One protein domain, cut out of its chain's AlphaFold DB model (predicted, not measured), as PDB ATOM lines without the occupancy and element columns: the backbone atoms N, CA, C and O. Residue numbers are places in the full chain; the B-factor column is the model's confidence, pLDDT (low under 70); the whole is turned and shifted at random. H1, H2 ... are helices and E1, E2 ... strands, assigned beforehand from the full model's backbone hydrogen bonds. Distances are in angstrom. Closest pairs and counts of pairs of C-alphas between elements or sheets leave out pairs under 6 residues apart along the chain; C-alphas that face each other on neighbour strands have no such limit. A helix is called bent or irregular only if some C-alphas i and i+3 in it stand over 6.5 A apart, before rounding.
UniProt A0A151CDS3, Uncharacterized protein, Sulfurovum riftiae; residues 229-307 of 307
ATOM      1  N   LYS A 229      18.070  46.220  30.083       94.94
ATOM      2  CA  LYS A 229      18.404  45.307  28.976       94.94
ATOM      3  C   LYS A 229      17.949  45.845  27.617       94.94
ATOM      4  O   LYS A 229      18.625  45.588  26.629       94.94
ATOM      5  N   GLY A 230      16.856  46.613  27.572       95.38
ATOM      6  CA  GLY A 230      16.373  47.249  26.344       95.38
ATOM      7  C   GLY A 230      17.387  48.248  25.796       95.38
ATOM      8  O   GLY A 230      17.836  48.101  24.663       95.38
ATOM      9  N   ALA A 231      17.841  49.185  26.633       95.44
ATOM     10  CA  ALA A 231      18.855  50.164  26.236       95.44
ATOM     11  C   ALA A 231      20.210  49.520  25.884       95.44
ATOM     12  O   ALA A 231      20.925  49.994  25.004       95.44
ATOM     13  N   ILE A 232      20.589  48.434  26.568       97.44
ATOM     14  CA  ILE A 232      21.812  47.676  26.252       97.44
ATOM     15  C   ILE A 232      21.702  47.017  24.875       97.44
ATOM     16  O   ILE A 232      22.627  47.105  24.073       97.44
ATOM     17  N   PHE A 233      20.564  46.387  24.596       97.75
ATOM     18  CA  PHE A 233      20.304  45.742  23.317       97.75
ATOM     19  C   PHE A 233      20.288  46.744  22.158       97.75
ATOM     20  O   PHE A 233      20.923  46.514  21.132       97.75
ATOM     21  N   GLU A 234      19.637  47.892  22.346       97.94
ATOM     22  CA  GLU A 234      19.652  49.004  21.391       97.94
ATOM     23  C   GLU A 234      21.082  49.510  21.124       97.94
ATOM     24  O   GLU A 234      21.459  49.740  19.977       97.94
ATOM     25  N   ASN A 235      21.926  49.613  22.158       98.25
ATOM     26  CA  ASN A 235      23.331  49.996  21.994       98.25
ATOM     27  C   ASN A 235      24.127  48.945  21.194       98.25
ATOM     28  O   ASN A 235      24.958  49.327  20.372       98.25
ATOM     29  N   LEU A 236      23.897  47.643  21.400       97.62
ATOM     30  CA  LEU A 236      24.531  46.595  20.586       97.62
ATOM     31  C   LEU A 236      24.089  46.664  19.119       97.62
ATOM     32  O   LEU A 236      24.909  46.486  18.212       97.62
ATOM     33  N   LEU A 237      22.803  46.943  18.881       97.31
ATOM     34  CA  LEU A 237      22.283  47.178  17.536       97.31
ATOM     35  C   LEU A 237      22.973  48.374  16.891       97.31
ATOM     36  O   LEU A 237      23.460  48.250  15.771       97.31
ATOM     37  N   PHE A 238      23.106  49.490  17.611       98.00
ATOM     38  CA  PHE A 238      23.865  50.641  17.131       98.00
ATOM     39  C   PHE A 238      25.294  50.257  16.715       98.00
ATOM     40  O   PHE A 238      25.716  50.619  15.619       98.00
ATOM     41  N   LEU A 239      26.030  49.507  17.546       96.56
ATOM     42  CA  LEU A 239      27.411  49.111  17.236       96.56
ATOM     43  C   LEU A 239      27.493  48.277  15.948       96.56
ATOM     44  O   LEU A 239      28.388  48.503  15.138       96.56
ATOM     45  N   SER A 240      26.523  47.384  15.722       95.00
ATOM     46  CA  SER A 240      26.426  46.593  14.483       95.00
ATOM     47  C   SER A 240      26.027  47.439  13.268       95.00
ATOM     48  O   SER A 240      26.450  47.165  12.149       95.00
ATOM     49  N   LEU A 241      25.222  48.483  13.480       96.19
ATOM     50  CA  LEU A 241      24.718  49.362  12.426       96.19
ATOM     51  C   LEU A 241      25.666  50.509  12.082       96.19
ATOM     52  O   LEU A 241      25.512  51.112  11.024       96.19
ATOM     53  N   LYS A 242      26.645  50.819  12.937       95.00
ATOM     54  CA  LYS A 242      27.562  51.956  12.782       95.00
ATOM     55  C   LYS A 242      28.222  52.063  11.394       95.00
ATOM     56  O   LYS A 242      28.296  53.192  10.902       95.00
ATOM     57  N   PRO A 243      28.666  50.970  10.736       92.75
ATOM     58  CA  PRO A 243      29.218  51.045   9.380       92.75
ATOM     59  C   PRO A 243      28.236  51.567   8.321       92.75
ATOM     60  O   PRO A 243      28.684  52.067   7.300       92.75
ATOM     61  N   TYR A 244      26.926  51.492   8.584       94.75
ATOM     62  CA  TYR A 244      25.833  51.890   7.684       94.75
ATOM     63  C   TYR A 244      25.224  53.251   8.056       94.75
ATOM     64  O   TYR A 244      24.067  53.538   7.727       94.75
ATOM     65  N   HIS A 245      25.983  54.059   8.806       95.06
ATOM     66  CA  HIS A 245      25.672  55.445   9.161       95.06
ATOM     67  C   HIS A 245      24.224  55.664   9.646       95.06
ATOM     68  O   HIS A 245      23.465  56.414   9.026       95.06
ATOM     69  N   PRO A 246      23.816  55.017  10.755       97.25
ATOM     70  CA  PRO A 246      22.435  55.048  11.199       97.25
ATOM     71  C   PRO A 246      22.041  56.448  11.685       97.25
ATOM     72  O   PRO A 246      22.859  57.197  12.223       97.25
ATOM     73  N   ALA A 247      20.762  56.775  11.534       97.94
ATOM     74  CA  ALA A 247      20.103  57.959  12.081       97.94
ATOM     75  C   ALA A 247      18.832  57.538  12.829       97.94
ATOM     76  O   ALA A 247      18.287  56.489  12.520       97.94
ATOM     77  N   TYR A 248      18.321  58.328  13.771       98.00
ATOM     78  CA  TYR A 248      17.054  58.004  14.452       98.00
ATOM     79  C   TYR A 248      15.878  58.762  13.824       98.00
ATOM     80  O   TYR A 248      16.041  59.894  13.371       98.00
ATOM     81  N   VAL A 249      14.675  58.189  13.797       97.62
ATOM     82  CA  VAL A 249      13.474  58.881  13.286       97.62
ATOM     83  C   VAL A 249      12.683  59.427  14.466       97.62
ATOM     84  O   VAL A 249      12.487  58.725  15.450       97.62
ATOM     85  N   TYR A 250      12.222  60.675  14.385       95.88
ATOM     86  CA  TYR A 250      11.455  61.289  15.469       95.88
ATOM     87  C   TYR A 250      10.399  62.250  14.949       95.88
ATOM     88  O   TYR A 250      10.739  63.319  14.442       95.88
ATOM     89  N   GLU A 251       9.133  61.895  15.127       94.56
ATOM     90  CA  GLU A 251       7.983  62.674  14.669       94.56
ATOM     91  C   GLU A 251       6.932  62.743  15.781       94.56
ATOM     92  O   GLU A 251       6.627  61.739  16.423       94.56
ATOM     93  N   ASP A 252       6.413  63.943  16.052       91.25
ATOM     94  CA  ASP A 252       5.336  64.197  17.025       91.25
ATOM     95  C   ASP A 252       5.524  63.554  18.416       91.25
ATOM     96  O   ASP A 252       4.575  63.113  19.069       91.25
ATOM     97  N   GLY A 253       6.767  63.512  18.904       91.81
ATOM     98  CA  GLY A 253       7.082  62.940  20.216       91.81
ATOM     99  C   GLY A 253       7.309  61.429  20.224       91.81
ATOM    100  O   GLY A 253       7.500  60.860  21.298       91.81
ATOM    101  N   ILE A 254       7.275  60.782  19.059       95.56
ATOM    102  CA  ILE A 254       7.474  59.345  18.885       95.56
ATOM    103  C   ILE A 254       8.792  59.107  18.161       95.56
ATOM    104  O   ILE A 254       9.081  59.748  17.154       95.56
ATOM    105  N   GLU A 255       9.580  58.176  18.689       95.38
ATOM    106  CA  GLU A 255      10.884  57.791  18.159       95.38
ATOM    107  C   GLU A 255      10.825  56.385  17.552       95.38
ATOM    108  O   GLU A 255      10.144  55.514  18.108       95.38
ATOM    109  N   ILE A 256      11.540  56.202  16.435       97.56
ATOM    110  CA  ILE A 256      12.004  54.903  15.935       97.56
ATOM    111  C   ILE A 256      13.533  54.907  15.967       97.56
ATOM    112  O   ILE A 256      14.155  55.879  15.519       97.56
ATOM    113  N   ASP A 257      14.125  53.837  16.493       97.81
ATOM    114  CA  ASP A 257      15.524  53.847  16.934       97.81
ATOM    115  C   ASP A 257      16.530  54.131  15.818       97.81
ATOM    116  O   ASP A 257      17.429  54.959  16.005       97.81
ATOM    117  N   PHE A 258      16.381  53.473  14.661       98.31
ATOM    118  CA  PHE A 258      17.346  53.586  13.570       98.31
ATOM    119  C   PHE A 258      16.716  53.561  12.174       98.31
ATOM    120  O   PHE A 258      15.754  52.853  11.893       98.31
ATOM    121  N   ILE A 259      17.341  54.286  11.256       97.75
ATOM    122  CA  ILE A 259      17.238  54.140   9.810       97.75
ATOM    123  C   ILE A 259      18.652  54.220   9.231       97.75
ATOM    124  O   ILE A 259      19.409  55.132   9.571       97.75
ATOM    125  N   THR A 260      19.035  53.246   8.409       96.69
ATOM    126  CA  THR A 260      20.378  53.174   7.807       96.69
ATOM    127  C   THR A 260      20.453  53.955   6.495       96.69
ATOM    128  O   THR A 260      19.428  54.308   5.908       96.69
ATOM    129  N   GLU A 261      21.665  54.198   5.990       93.12
ATOM    130  CA  GLU A 261      21.861  54.817   4.668       93.12
ATOM    131  C   GLU A 261      21.283  53.984   3.510       93.12
ATOM    132  O   GLU A 261      20.842  54.543   2.508       93.12
ATOM    133  N   ASN A 262      21.184  52.664   3.701       92.50
ATOM    134  CA  ASN A 262      20.524  51.722   2.790       92.50
ATOM    135  C   ASN A 262      18.996  51.701   2.974       92.50
ATOM    136  O   ASN A 262      18.322  50.776   2.532       92.50
ATOM    137  N   ASN A 263      18.436  52.700   3.663       94.75
ATOM    138  CA  ASN A 263      17.003  52.894   3.839       94.75
ATOM    139  C   ASN A 263      16.287  51.713   4.530       94.75
ATOM    140  O   ASN A 263      15.128  51.410   4.229       94.75
ATOM    141  N   ILE A 264      16.975  51.053   5.469       96.69
ATOM    142  CA  ILE A 264      16.408  50.019   6.343       96.69
ATOM    143  C   ILE A 264      15.987  50.683   7.654       96.69
ATOM    144  O   ILE A 264      16.835  51.195   8.383       96.69
ATOM    145  N   LEU A 265      14.688  50.674   7.953       97.94
ATOM    146  CA  LEU A 265      14.116  51.168   9.205       97.94
ATOM    147  C   LEU A 265      14.105  50.052  10.251       97.94
ATOM    148  O   LEU A 265      13.615  48.953   9.982       97.94
ATOM    149  N   ILE A 266      14.627  50.335  11.438       97.88
ATOM    150  CA  ILE A 266      14.853  49.351  12.492       97.88
ATOM    151  C   ILE A 266      14.339  49.904  13.820       97.88
ATOM    152  O   ILE A 266      14.706  51.006  14.222       97.88
ATOM    153  N   GLU A 267      13.525  49.107  14.509       97.75
ATOM    154  CA  GLU A 267      13.154  49.338  15.908       97.75
ATOM    155  C   GLU A 267      13.738  48.229  16.789       97.75
ATOM    156  O   GLU A 267      13.573  47.042  16.485       97.75
ATOM    157  N   ALA A 268      14.352  48.601  17.912       97.06
ATOM    158  CA  ALA A 268      14.799  47.676  18.942       97.06
ATOM    159  C   ALA A 268      13.691  47.431  19.983       97.06
ATOM    160  O   ALA A 268      13.229  48.339  20.673       97.06
ATOM    161  N   LYS A 269      13.271  46.173  20.156       95.19
ATOM    162  CA  LYS A 269      12.253  45.763  21.140       95.19
ATOM    163  C   LYS A 269      12.649  44.506  21.902       95.19
ATOM    164  O   LYS A 269      11.939  43.509  21.858       95.19
ATOM    165  N   TYR A 270      13.758  44.554  22.641       93.25
ATOM    166  CA  TYR A 270      14.220  43.399  23.420       93.25
ATOM    167  C   TYR A 270      13.126  42.856  24.357       93.25
ATOM    168  O   TYR A 270      12.764  43.515  25.335       93.25
ATOM    169  N   ASN A 271      12.588  41.672  24.043       87.50
ATOM    170  CA  ASN A 271      11.460  41.037  24.736       87.50
ATOM    171  C   ASN A 271      10.248  41.966  24.942       87.50
ATOM    172  O   ASN A 271       9.565  41.918  25.968       87.50
ATOM    173  N   SER A 272       9.991  42.844  23.974       90.62
ATOM    174  CA  SER A 272       8.903  43.819  24.005       90.62
ATOM    175  C   SER A 272       8.242  43.941  22.630       90.62
ATOM    176  O   SER A 272       8.609  43.256  21.682       90.62
ATOM    177  N   THR A 273       7.241  44.809  22.510       92.06
ATOM    178  CA  THR A 273       6.530  45.062  21.250       92.06
ATOM    179  C   THR A 273       6.355  46.557  21.019       92.06
ATOM    180  O   THR A 273       6.479  47.374  21.936       92.06
ATOM    181  N   LEU A 274       6.105  46.933  19.766       92.50
ATOM    182  CA  LEU A 274       5.754  48.300  19.399       92.50
ATOM    183  C   LEU A 274       4.439  48.706  20.072       92.50
ATOM    184  O   LEU A 274       3.449  47.978  20.024       92.50
ATOM    185  N   ASN A 275       4.408  49.902  20.660       94.19
ATOM    186  CA  ASN A 275       3.136  50.498  21.063       94.19
ATOM    187  C   ASN A 275       2.388  51.049  19.836       94.19
ATOM    188  O   ASN A 275       2.987  51.277  18.787       94.19
ATOM    189  N   GLU A 276       1.089  51.327  19.967       95.19
ATOM    190  CA  GLU A 276       0.249  51.761  18.838       95.19
ATOM    191  C   GLU A 276       0.776  52.997  18.098       95.19
ATOM    192  O   GLU A 276       0.641  53.102  16.879       95.19
ATOM    193  N   LYS A 277       1.356  53.962  18.822       95.19
ATOM    194  CA  LYS A 277       1.880  55.189  18.213       95.19
ATOM    195  C   LYS A 277       3.158  54.907  17.431       95.19
ATOM    196  O   LYS A 277       3.305  55.407  16.319       95.19
ATOM    197  N   GLN A 278       4.045  54.083  17.988       95.06
ATOM    198  CA  GLN A 278       5.252  53.640  17.298       95.06
ATOM    199  C   GLN A 278       4.914  52.774  16.089       95.06
ATOM    200  O   GLN A 278       5.476  53.010  15.033       95.06
ATOM    201  N   GLN A 279       3.953  51.849  16.194       96.50
ATOM    202  CA  GLN A 279       3.496  51.032  15.066       96.50
ATOM    203  C   GLN A 279       3.022  51.911  13.902       96.50
ATOM    204  O   GLN A 279       3.465  51.735  12.771       96.50
ATOM    205  N   LYS A 280       2.182  52.917  14.188       96.50
ATOM    206  CA  LYS A 280       1.703  53.873  13.177       96.50
ATOM    207  C   LYS A 280       2.848  54.636  12.517       96.50
ATOM    208  O   LYS A 280       2.861  54.758  11.295       96.50
ATOM    209  N   LEU A 281       3.801  55.143  13.304       97.06
ATOM    210  CA  LEU A 281       4.962  55.846  12.756       97.06
ATOM    211  C   LEU A 281       5.824  54.899  11.910       97.06
ATOM    212  O   LEU A 281       6.136  55.216  10.769       97.06
ATOM    213  N   PHE A 282       6.135  53.716  12.432       97.00
ATOM    214  CA  PHE A 282       6.932  52.692  11.766       97.00
ATOM    215  C   PHE A 282       6.331  52.293  10.411       97.00
ATOM    216  O   PHE A 282       7.040  52.212   9.409       97.00
ATOM    217  N   GLU A 283       5.011  52.115  10.333       96.38
ATOM    218  CA  GLU A 283       4.287  51.833   9.090       96.38
ATOM    219  C   GLU A 283       4.246  53.030   8.130       96.38
ATOM    220  O   GLU A 283       4.389  52.841   6.920       96.38
ATOM    221  N   ALA A 284       4.121  54.255   8.645       96.44
ATOM    222  CA  ALA A 284       4.054  55.470   7.836       96.44
ATOM    223  C   ALA A 284       5.420  55.923   7.285       96.44
ATOM    224  O   ALA A 284       5.485  56.496   6.196       96.44
ATOM    225  N   THR A 285       6.519  55.671   8.001       96.56
ATOM    226  CA  THR A 285       7.869  56.066   7.576       96.56
ATOM    227  C   THR A 285       8.254  55.345   6.287       96.56
ATOM    228  O   THR A 285       8.191  54.121   6.197       96.56
ATOM    229  N   LYS A 286       8.672  56.086   5.259       95.56
ATOM    230  CA  LYS A 286       9.123  55.493   3.997       95.56
ATOM    231  C   LYS A 286      10.494  54.839   4.193       95.56
ATOM    232  O   LYS A 286      11.439  55.530   4.545       95.56
ATOM    233  N   ALA A 287      10.584  53.544   3.916       96.69
ATOM    234  CA  ALA A 287      11.813  52.758   3.979       96.69
ATOM    235  C   ALA A 287      11.749  51.618   2.953       96.69
ATOM    236  O   ALA A 287      10.651  51.172   2.614       96.69
ATOM    237  N   GLU A 288      12.897  51.162   2.452       95.81
ATOM    238  CA  GLU A 288      12.987  50.001   1.552       95.81
ATOM    239  C   GLU A 288      12.677  48.707   2.293       95.81
ATOM    240  O   GLU A 288      11.985  47.830   1.777       95.81
ATOM    241  N   LYS A 289      13.136  48.628   3.541       95.69
ATOM    242  CA  LYS A 289      12.859  47.520   4.441       95.69
ATOM    243  C   LYS A 289      12.567  48.042   5.837       95.69
ATOM    244  O   LYS A 289      13.080  49.080   6.245       95.69
ATOM    245  N   LYS A 290      11.724  47.315   6.564       96.81
ATOM    246  CA  LYS A 290      11.341  47.627   7.939       96.81
ATOM    247  C   LYS A 290      11.483  46.377   8.783       96.81
ATOM    248  O   LYS A 290      10.942  45.338   8.409       96.81
ATOM    249  N   ILE A 291      12.218  46.468   9.883       96.06
ATOM    250  CA  ILE A 291      12.523  45.324  10.738       96.06
ATOM    251  C   ILE A 291      12.331  45.712  12.204       96.06
ATOM    252  O   ILE A 291      12.823  46.742  12.653       96.06
ATOM    253  N   VAL A 292      11.616  44.878  12.953       96.69
ATOM    254  CA  VAL A 292      11.613  44.940  14.416       96.69
ATOM    255  C   VAL A 292      12.579  43.876  14.900       96.69
ATOM    256  O   VAL A 292      12.460  42.715  14.515       96.69
ATOM    257  N   ILE A 293      13.550  44.279  15.708       96.69
ATOM    258  CA  ILE A 293      14.551  43.381  16.270       96.69
ATOM    259  C   ILE A 293      14.209  43.198  17.744       96.69
ATOM    260  O   ILE A 293      14.351  44.124  18.540       96.69
ATOM    261  N   ASP A 294      13.703  42.022  18.102       93.81
ATOM    262  CA  ASP A 294      13.087  41.753  19.407       93.81
ATOM    263  C   ASP A 294      13.886  40.792  20.301       93.81
ATOM    264  O   ASP A 294      13.581  40.629  21.483       93.81
ATOM    265  N   GLY A 295      14.955  40.200  19.770       93.25
ATOM    266  CA  GLY A 295      15.821  39.285  20.500       93.25
ATOM    267  C   GLY A 295      17.024  38.826  19.683       93.25
ATOM    268  O   GLY A 295      17.282  39.310  18.577       93.25
ATOM    269  N   TYR A 296      17.768  37.859  20.226       92.06
ATOM    270  CA  TYR A 296      19.053  37.441  19.657       92.06
ATOM    271  C   TYR A 296      18.937  36.896  18.223       92.06
ATOM    272  O   TYR A 296      19.824  37.122  17.411       92.06
ATOM    273  N   LYS A 297      17.857  36.177  17.881       91.69
ATOM    274  CA  LYS A 297      17.701  35.591  16.538       91.69
ATOM    275  C   LYS A 297      17.608  36.680  15.477       91.69
ATOM    276  O   LYS A 297      18.401  36.681  14.544       91.69
ATOM    277  N   ALA A 298      16.701  37.635  15.686       93.12
ATOM    278  CA  ALA A 298      16.527  38.779  14.803       93.12
ATOM    279  C   ALA A 298      17.811  39.622  14.716       93.12
ATOM    280  O   ALA A 298      18.186  40.055  13.630       93.12
ATOM    281  N   PHE A 299      18.531  39.783  15.832       93.62
ATOM    282  CA  PHE A 299      19.837  40.445  15.857       93.62
ATOM    283  C   PHE A 299      20.864  39.754  14.940       93.62
ATOM    284  O   PHE A 299      21.506  40.414  14.126       93.62
ATOM    285  N   LEU A 300      21.002  38.427  15.024       90.88
ATOM    286  CA  LEU A 300      21.957  37.682  14.191       90.88
ATOM    287  C   LEU A 300      21.539  37.610  12.722       90.88
ATOM    288  O   LEU A 300      22.396  37.576  11.840       90.88
ATOM    289  N   ASP A 301      20.240  37.571  12.442       91.88
ATOM    290  CA  ASP A 301      19.743  37.592  11.068       91.88
ATOM    291  C   ASP A 301      20.001  38.953  10.407       91.88
ATOM    292  O   ASP A 301      20.425  38.989   9.253       91.88
ATOM    293  N   LEU A 302      19.877  40.053  11.161       90.38
ATOM    294  CA  LEU A 302      20.284  41.383  10.707       90.38
ATOM    295  C   LEU A 302      21.784  41.439  10.386       90.38
ATOM    296  O   LEU A 302      22.157  41.959   9.341       90.38
ATOM    297  N   GLN A 303      22.653  40.887  11.239       85.44
ATOM    298  CA  GLN A 303      24.101  40.902  10.985       85.44
ATOM    299  C   GLN A 303      24.481  40.183   9.682       85.44
ATOM    300  O   GLN A 303      25.303  40.695   8.928       85.44
ATOM    301  N   LYS A 304      23.844  39.044   9.379       85.81
ATOM    302  CA  LYS A 304      24.065  38.306   8.120       85.81
ATOM    303  C   LYS A 304      23.537  39.028   6.888       85.81
ATOM    304  O   LYS A 304      24.007  38.783   5.788       85.81
ATOM    305  N   GLU A 305      22.495  39.831   7.053       84.69
ATOM    306  CA  GLU A 305      21.936  40.620   5.957       84.69
ATOM    307  C   GLU A 305      22.820  41.821   5.609       84.69
ATOM    308  O   GLU A 305      22.843  42.271   4.467       84.69
ATOM    309  N   LEU A 306      23.534  42.338   6.606       81.00
ATOM    310  CA  LEU A 306      24.431  43.475   6.471       81.00
ATOM    311  C   LEU A 306      25.820  43.082   5.924       81.00
ATOM    312  O   LEU A 306      26.451  43.910   5.261       81.00
ATOM    313  N   SER A 307      26.286  41.854   6.193       71.94
ATOM    314  CA  SER A 307      27.573  41.291   5.735       71.94
ATOM    315  C   SER A 307      27.580  40.886   4.262       71.94
ATOM    316  O   SER A 307      28.571  41.209   3.572       71.94
TER     317      SER A 307
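This is residues 229 to 307 of the 307 residues of an uncharacterized protein of Sulfurovum riftiae (UniProt A0A151CDS3). A strongly twisted sheet of four strands has helices on both faces: the long helix H1 crosses one face over E2 and E3, with H3 beside it and packed on edge strand E4, and H2 covers the opposite face over E2. This makes three layers, helices on both faces of a sheet, with H1 and H3 on one face and H2 on the other. The printed part has 79 residues, with three named helices and four named strands in the order H1 E1 E2 E3 H2 E4 H3; the class is mixed, helices and strands. The sheet is mixed, in the order E1, E2, E3, E4, with E3 and E4 parallel. The whole is compact and rounded, with a radius of gyration of the C-alphas of 11.6 A and spans of 32 by 26 by 16 A.

H1, residues 229 to 244, comes first, then E1, residues 247 to 251, E2, residues 254 to 259, and E3, residues 264 to 268. These strands form a meander, each strand the antiparallel neighbour of the one before, in two hairpins. N 249 and O 256 are 2.9 A apart between E1 and E2, and N 266 and O 258 are 2.8 A apart between E2 and E3, within hydrogen-bond range. H1 is on the sheet at a height of 8.1 A; the closest C-alphas of H1 and E3 are those of Glu 234 and Ala 268, 5.6 A apart. On the local plane H1 runs slantwise to E2 at 32 degrees, only just. H2, residues 276 to 284, is on the opposite face at a height of 7.8 A, with the C-alphas of Gln 278 and Ile 254 the closest to E2, 6.3 A apart. E3, H2 and E4, residues 289 to 293, form a strand-helix-strand unit, two parallel neighbour strands with a helix between, and its crossover is right-handed. N 291 and O 265 are 2.9 A apart. H3, residues 296 to 306, is close to H1 but not clearly touching, with the C-alphas of Ser 240 and Gln 303 the closest, 7.1 A apart; they run the same way at a shallow tilt of 8 degrees. H1 and H2 are apart, as are H2 and H3. Every O i to N i+4 pair is within hydrogen-bond range in H2 and H3, and 10 of 12 in H1.

H1 begins at C-alpha 229 (18.404, 45.307, 28.976) and is 23.5 A long. It has a kink of 25 degrees near residue 238 and is irregular, with C-alphas 240 and 243 7.3 A apart. E1 is 13.3 A, E2 14.3 A, E3 12.9 A, H2 12.2 A, E4 12.6 A and H3 15.5 A long. H3 ends at C-alpha 306 (24.431, 43.475, 6.471).

The C-alphas of Asp 252 and Ser 307, the two farthest apart, are 33.9 A apart. The printed part has no cut, and Ser 307 is the chain's last residue. The link from E3 to H2 is short, the other links are tight, and none is long. The mean pLDDT of the printed part is 94.5, and no printed residue is under 70.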